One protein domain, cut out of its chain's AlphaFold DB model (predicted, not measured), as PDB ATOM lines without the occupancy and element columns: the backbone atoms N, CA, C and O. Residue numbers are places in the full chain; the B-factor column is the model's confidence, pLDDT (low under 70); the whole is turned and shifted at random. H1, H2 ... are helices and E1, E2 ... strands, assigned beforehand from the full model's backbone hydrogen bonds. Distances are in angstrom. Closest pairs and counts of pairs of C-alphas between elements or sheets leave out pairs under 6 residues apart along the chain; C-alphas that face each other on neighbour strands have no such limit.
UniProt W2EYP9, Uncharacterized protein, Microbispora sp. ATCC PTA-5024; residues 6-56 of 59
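AT A GLANCE: This is residues 6 to 56 of the 59 residues of an uncharacterized protein of Microbispora sp. ATCC PTA-5024 (UniProt W2EYP9). The model is an open bracket: a long, strongly twisted hairpin of E1 and E2 makes one arm, H2 makes the other, and E3 and H1 make the side that joins them, with an empty gap between the two arms. The short strand E3 folds back on the far end of E2 and completes a three-stranded sheet with both faces bare of helices, while H1 and H2 follow one another away from it and meet at a corner. The printed part has 51 residues with three named strands and then two named helices, E1 E2 E3 H1 H2; the sheet's order is E1 - E2 - E3, antiparallel throughout, and the class is mixed, helices and strands. The whole is loose, with a radius of gyration of the C-alphas of 13.4 A and spans of 32 by 31 by 18 A.

HOW THE PARTS SIT: E2, residues 15 to 24, is the inner strand of the sheet. E1, residues 6 to 12, is its antiparallel neighbour at 153 degrees, and the two form a hairpin. The C-alphas of Ala 11 and Thr 16 face each other at 4.2 A, and N 8 and O 19, 2.8 A, and N 17 and O 10, 2.8 A, are within hydrogen-bond range. E3, residues 27 to 31, forms a second hairpin with E2, antiparallel at 128 degrees. The C-alphas of Tyr 23 and Trp 28 face each other at 4.4 A, and N 29 and O 22 are within hydrogen-bond range at 2.8 A. E1, E2 and E3 make a meander, each strand the antiparallel neighbour of the one before; the edge strands E1 and E3 are apart. H1, residues 34 to 42, is not on the sheet and is apart from E1 and E2. H2, residues 45 to 54, is not on the sheet either and is apart from E1, E2 and E3. H1 and H2 meet only through their link. In H1 and H2 every O i to N i+4 pair is within hydrogen-bond range.

IN THESE COORDINATES: E2 is the longest strand, 28.5 A from C-alpha 15 to C-alpha 24. E1 begins at C-alpha 6, (53.374, 30.853, 7.069), and measures 19.0 A; E3 measures 12.5 A. H1 begins at C-alpha 34, (41.718, 19.096, 3.177), and measures 12.7 A. H2 measures 14.1 A and ends at C-alpha 54, (36.994, 8.984, 23.680).

THE WHOLE: The two C-alphas farthest apart, those of Gly 26 and Ala 54, are 35.1 A apart. The four links between named elements are tight, with two residues each. Residues 11 to 16, 41 to 46 and 49 to 56 stand free; of the last stretch, 49 to 54 belong to H2. The printed part has no cut, its mean pLDDT is 86.1, and no printed residue is under 70.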
ATOM      1  N   ALA A   6      52.258  31.484   6.381       89.19
ATOM      2  CA  ALA A   6      53.374  30.853   7.069       89.19
ATOM      3  C   ALA A   6      53.219  29.333   7.064       89.19
ATOM      4  O   ALA A   6      52.157  28.807   7.389       89.19
ATOM      5  N   HIS A   7      54.310  28.651   6.732       89.38
ATOM      6  CA  HIS A   7      54.418  27.202   6.780       89.38
ATOM      7  C   HIS A   7      55.334  26.830   7.945       89.38
ATOM      8  O   HIS A   7      56.503  27.226   7.973       89.38
ATOM      9  N   VAL A   8      54.792  26.131   8.939       88.94
ATOM     10  CA  VAL A   8      55.469  25.844  10.204       88.94
ATOM     11  C   VAL A   8      55.661  24.345  10.350       88.94
ATOM     12  O   VAL A   8      54.703  23.592  10.514       88.94
ATOM     13  N   THR A   9      56.920  23.920  10.361       90.81
ATOM     14  CA  THR A   9      57.295  22.535  10.646       90.81
ATOM     15  C   THR A   9      57.664  22.402  12.119       90.81
ATOM     16  O   THR A   9      58.632  23.005  12.581       90.81
ATOM     17  N   ALA A  10      56.908  21.601  12.862       87.38
ATOM     18  CA  ALA A  10      57.142  21.324  14.271       87.38
ATOM     19  C   ALA A  10      57.560  19.864  14.458       87.38
ATOM     20  O   ALA A  10      56.773  18.943  14.253       87.38
ATOM     21  N   ALA A  11      58.800  19.645  14.887       89.19
ATOM     22  CA  ALA A  11      59.269  18.321  15.268       89.19
ATOM     23  C   ALA A  11      59.006  18.080  16.761       89.19
ATOM     24  O   ALA A  11      59.481  18.823  17.620       89.19
ATOM     25  N   ARG A  12      58.270  17.017  17.078       84.06
ATOM     26  CA  ARG A  12      58.298  16.364  18.390       84.06
ATOM     27  C   ARG A  12      59.176  15.122  18.291       84.06
ATOM     28  O   ARG A  12      59.349  14.566  17.213       84.06
ATOM     29  N   SER A  13      59.697  14.649  19.420       82.88
ATOM     30  CA  SER A  13      60.676  13.550  19.496       82.88
ATOM     31  C   SER A  13      60.290  12.261  18.747       82.88
ATOM     32  O   SER A  13      61.165  11.457  18.458       82.88
ATOM     33  N   ILE A  14      59.004  12.063  18.437       81.75
ATOM     34  CA  ILE A  14      58.461  10.884  17.743       81.75
ATOM     35  C   ILE A  14      57.856  11.185  16.362       81.75
ATOM     36  O   ILE A  14      57.523  10.251  15.641       81.75
ATOM     37  N   ALA A  15      57.659  12.456  15.998       80.75
ATOM     38  CA  ALA A  15      56.938  12.824  14.783       80.75
ATOM     39  C   ALA A  15      57.198  14.276  14.372       80.75
ATOM     40  O   ALA A  15      57.325  15.166  15.214       80.75
ATOM     41  N   THR A  16      57.191  14.516  13.065       88.31
ATOM     42  CA  THR A  16      57.222  15.860  12.488       88.31
ATOM     43  C   THR A  16      55.834  16.216  11.990       88.31
ATOM     44  O   THR A  16      55.233  15.467  11.225       88.31
ATOM     45  N   PHE A  17      55.350  17.374  12.414       84.50
ATOM     46  CA  PHE A  17      54.064  17.929  12.034       84.50
ATOM     47  C   PHE A  17      54.280  19.170  11.185       84.50
ATOM     48  O   PHE A  17      55.237  19.918  11.389       84.50
ATOM     49  N   VAL A  18      53.378  19.380  10.242       88.50
ATOM     50  CA  VAL A  18      53.406  20.515   9.331       88.50
ATOM     51  C   VAL A  18      52.090  21.256   9.480       88.50
ATOM     52  O   VAL A  18      51.030  20.637   9.470       88.50
ATOM     53  N   TYR A  19      52.172  22.571   9.655       88.12
ATOM     54  CA  TYR A  19      51.024  23.435   9.872       88.12
ATOM     55  C   TYR A  19      51.078  24.632   8.935       88.12
ATOM     56  O   TYR A  19      52.103  25.312   8.843       88.12
ATOM     57  N   ASP A  20      49.947  24.929   8.308       90.50
ATOM     58  CA  ASP A  20      49.766  26.131   7.510       90.50
ATOM     59  C   ASP A  20      49.002  27.188   8.308       90.50
ATOM     60  O   ASP A  20      48.005  26.909   8.980       90.50
ATOM     61  N   PHE A  21      49.480  28.426   8.233       91.12
ATOM     62  CA  PHE A  21      48.866  29.576   8.878       91.12
ATOM     63  C   PHE A  21      48.648  30.709   7.885       91.12
ATOM     64  O   PHE A  21      49.463  30.950   6.993       91.12
ATOM     65  N   GLN A  22      47.567  31.450   8.103       92.50
ATOM     66  CA  GLN A  22      47.233  32.663   7.373       92.50
ATOM     67  C   GLN A  22      47.102  33.838   8.341       92.50
ATOM     68  O   GLN A  22      46.480  33.720   9.399       92.50
ATOM     69  N   TYR A  23      47.699  34.973   7.998       88.25
ATOM     70  CA  TYR A  23      47.585  36.202   8.764       88.25
ATOM     71  C   TYR A  23      46.308  36.932   8.356       88.25
ATOM     72  O   TYR A  23      46.192  37.467   7.256       88.25
ATOM     73  N   GLU A  24      45.329  36.957   9.255       89.62
ATOM     74  CA  GLU A  24      44.049  37.615   9.031       89.62
ATOM     75  C   GLU A  24      43.725  38.536  10.204       89.62
ATOM     76  O   GLU A  24      43.738  38.125  11.363       89.62
ATOM     77  N   ARG A  25      43.360  39.791   9.913       87.06
ATOM     78  CA  ARG A  25      42.865  40.751  10.922       87.06
ATOM     79  C   ARG A  25      43.817  40.951  12.113       87.06
ATOM     80  O   ARG A  25      43.367  41.124  13.241       87.06
ATOM     81  N   GLY A  26      45.126  40.928  11.865       88.50
ATOM     82  CA  GLY A  26      46.134  41.133  12.908       88.50
ATOM     83  C   GLY A  26      46.493  39.881  13.715       88.50
ATOM     84  O   GLY A  26      47.234  39.990  14.688       88.50
ATOM     85  N   VAL A  27      45.972  38.705  13.346       91.88
ATOM     86  CA  VAL A  27      46.251  37.439  14.037       91.88
ATOM     87  C   VAL A  27      46.577  36.318  13.052       91.88
ATOM     88  O   VAL A  27      46.015  36.246  11.961       91.88
ATOM     89  N   TRP A  28      47.466  35.408  13.451       91.00
ATOM     90  CA  TRP A  28      47.719  34.171  12.714       91.00
ATOM     91  C   TRP A  28      46.612  33.160  12.992       91.00
ATOM     92  O   TRP A  28      46.299  32.866  14.147       91.00
ATOM     93  N   ARG A  29      46.021  32.620  11.930       90.12
ATOM     94  CA  ARG A  29      44.972  31.605  11.986       90.12
ATOM     95  C   ARG A  29      45.463  30.325  11.346       90.12
ATOM     96  O   ARG A  29      46.027  30.358  10.258       90.12
ATOM     97  N   PHE A  30      45.249  29.212  12.037       88.94
ATOM     98  CA  PHE A  30      45.536  27.891  11.501       88.94
ATOM     99  C   PHE A  30      44.600  27.589  10.329       88.94
ATOM    100  O   PHE A  30      43.390  27.814  10.429       88.94
ATOM    101  N   VAL A  31      45.167  27.081   9.238       89.81
ATOM    102  CA  VAL A  31      44.435  26.616   8.065       89.81
ATOM    103  C   VAL A  31      44.385  25.090   8.136       89.81
ATOM    104  O   VAL A  31      45.423  24.452   7.965       89.81
ATOM    105  N   PRO A  32      43.207  24.492   8.389       85.12
ATOM    106  CA  PRO A  32      43.084  23.043   8.398       85.12
ATOM    107  C   PRO A  32      43.378  22.480   7.007       85.12
ATOM    108  O   PRO A  32      43.004  23.090   5.998       85.12
ATOM    109  N   ASP A  33      44.004  21.308   6.953       83.62
ATOM    110  CA  ASP A  33      44.212  20.590   5.696       83.62
ATOM    111  C   ASP A  33      42.880  20.089   5.096       83.62
ATOM    112  O   ASP A  33      41.804  20.232   5.682       83.62
ATOM    113  N   ALA A  34      42.924  19.521   3.888       82.81
ATOM    114  CA  ALA A  34      41.718  19.096   3.177       82.81
ATOM    115  C   ALA A  34      40.887  18.046   3.945       82.81
ATOM    116  O   ALA A  34      39.652  18.080   3.878       82.81
ATOM    117  N   ASP A  35      41.539  17.149   4.685       81.25
ATOM    118  CA  ASP A  35      40.869  16.091   5.439       81.25
ATOM    119  C   ASP A  35      40.231  16.658   6.710       81.25
ATOM    120  O   ASP A  35      39.048  16.417   6.971       81.25
ATOM    121  N   GLN A  36      40.947  17.521   7.432       81.50
ATOM    122  CA  GLN A  36      40.406  18.250   8.578       81.50
ATOM    123  C   GLN A  36      39.239  19.156   8.169       81.50
ATOM    124  O   GLN A  36      38.209  19.193   8.841       81.50
ATOM    125  N   GLN A  37      39.339  19.859   7.037       83.00
ATOM    126  CA  GLN A  37      38.236  20.674   6.516       83.00
ATOM    127  C   GLN A  37      36.988  19.837   6.229       83.00
ATOM    128  O   GLN A  37      35.870  20.292   6.481       83.00
ATOM    129  N   LYS A  38      37.150  18.619   5.700       83.75
ATOM    130  CA  LYS A  38      36.032  17.698   5.470       83.75
ATOM    131  C   LYS A  38      35.388  17.277   6.789       83.75
ATOM    132  O   LYS A  38      34.159  17.231   6.877       83.75
ATOM    133  N   GLU A  39      36.191  17.021   7.815       83.12
ATOM    134  CA  GLU A  39      35.681  16.701   9.143       83.12
ATOM    135  C   GLU A  39      34.894  17.873   9.747       83.12
ATOM    136  O   GLU A  39      33.727  17.701  10.094       83.12
ATOM    137  N   TYR A  40      35.445  19.089   9.741       81.44
ATOM    138  CA  TYR A  40      34.751  20.284  10.244       81.44
ATOM    139  C   TYR A  40      33.489  20.663   9.451       81.44
ATOM    140  O   TYR A  40      32.615  21.352   9.974       81.44
ATOM    141  N   ARG A  41      33.357  20.231   8.188       86.06
ATOM    142  CA  ARG A  41      32.113  20.395   7.409       86.06
ATOM    143  C   ARG A  41      31.023  19.400   7.798       86.06
ATOM    144  O   ARG A  41      29.854  19.661   7.527       86.06
ATOM    145  N   THR A  42      31.397  18.250   8.353       86.38
ATOM    146  CA  THR A  42      30.474  17.139   8.640       86.38
ATOM    147  C   THR A  42      30.151  17.002  10.123       86.38
ATOM    148  O   THR A  42      29.074  16.512  10.460       86.38
ATOM    149  N   LYS A  43      31.043  17.466  11.001       83.75
ATOM    150  CA  LYS A  43      30.920  17.390  12.456       83.75
ATOM    151  C   LYS A  43      31.103  18.763  13.086       83.75
ATOM    152  O   LYS A  43      31.895  19.580  12.617       83.75
ATOM    153  N   SER A  44      30.401  19.009  14.190       86.06
ATOM    154  CA  SER A  44      30.702  20.171  15.025       86.06
ATOM    155  C   SER A  44      32.015  19.968  15.786       86.06
ATOM    156  O   SER A  44      32.414  18.837  16.071       86.06
ATOM    157  N   VAL A  45      32.660  21.067  16.185       82.56
ATOM    158  CA  VAL A  45      33.874  21.023  17.020       82.56
ATOM    159  C   VAL A  45      33.638  20.202  18.294       82.56
ATOM    160  O   VAL A  45      34.472  19.383  18.657       82.56
ATOM    161  N   ASP A  46      32.467  20.332  18.931       85.50
ATOM    162  CA  ASP A  46      32.115  19.546  20.123       85.50
ATOM    163  C   ASP A  46      31.989  18.040  19.856       85.50
ATOM    164  O   ASP A  46      32.174  17.227  20.763       85.50
ATOM    165  N   GLN A  47      31.602  17.634  18.642       84.00
ATOM    166  CA  GLN A  47      31.599  16.218  18.259       84.00
ATOM    167  C   GLN A  47      33.028  15.710  18.093       84.00
ATOM    168  O   GLN A  47      33.369  14.707  18.712       84.00
ATOM    169  N   ILE A  48      33.869  16.451  17.370       84.75
ATOM    170  CA  ILE A  48      35.280  16.105  17.157       84.75
ATOM    171  C   ILE A  48      36.007  15.985  18.503       84.75
ATOM    172  O   ILE A  48      36.610  14.960  18.796       84.75
ATOM    173  N   VAL A  49      35.862  16.973  19.394       85.69
ATOM    174  CA  VAL A  49      36.499  16.950  20.723       85.69
ATOM    175  C   VAL A  49      36.025  15.765  21.569       85.69
ATOM    176  O   VAL A  49      36.822  15.174  22.297       85.69
ATOM    177  N   ARG A  50      34.738  15.396  21.503       85.81
ATOM    178  CA  ARG A  50      34.228  14.217  22.225       85.81
ATOM    179  C   ARG A  50      34.815  12.919  21.686       85.81
ATOM    180  O   ARG A  50      35.162  12.057  22.489       85.81
ATOM    181  N   GLU A  51      34.928  12.784  20.371       85.19
ATOM    182  CA  GLU A  51      35.510  11.606  19.724       85.19
ATOM    183  C   GLU A  51      37.007  11.481  20.031       85.19
ATOM    184  O   GLU A  51      37.451  10.422  20.464       85.19
ATOM    185  N   GLU A  52      37.761  12.577  19.943       85.12
ATOM    186  CA  GLU A  52      39.191  12.626  20.277       85.12
ATOM    187  C   GLU A  52      39.458  12.314  21.760       85.12
ATOM    188  O   GLU A  52      40.404  11.600  22.102       85.12
ATOM    189  N   ARG A  53      38.592  12.793  22.666       82.81
ATOM    190  CA  ARG A  53      38.638  12.419  24.091       82.81
ATOM    191  C   ARG A  53      38.327  10.944  24.304       82.81
ATOM    192  O   ARG A  53      39.015  10.289  25.081       82.81
ATOM    193  N   ALA A  54      37.319  10.408  23.617       85.06
ATOM    194  CA  ALA A  54      36.994   8.984  23.680       85.06
ATOM    195  C   ALA A  54      38.130   8.108  23.120       85.06
ATOM    196  O   ALA A  54      38.362   7.013  23.629       85.06
ATOM    197  N   ALA A  55      38.870   8.609  22.128       83.31
ATOM    198  CA  ALA A  55      40.067   7.980  21.577       83.31
ATOM    199  C   ALA A  55      41.317   8.135  22.471       83.31
ATOM    200  O   ALA A  55      42.352   7.537  22.181       83.31
ATOM    201  N   GLY A  56      41.245   8.920  23.555       80.50
ATOM    202  CA  GLY A  56      42.367   9.170  24.465       80.50
ATOM    203  C   GLY A  56      43.454  10.088  23.891       80.50
ATOM    204  O   GLY A  56      44.557  10.136  24.429       80.50
TER     205      GLY A  56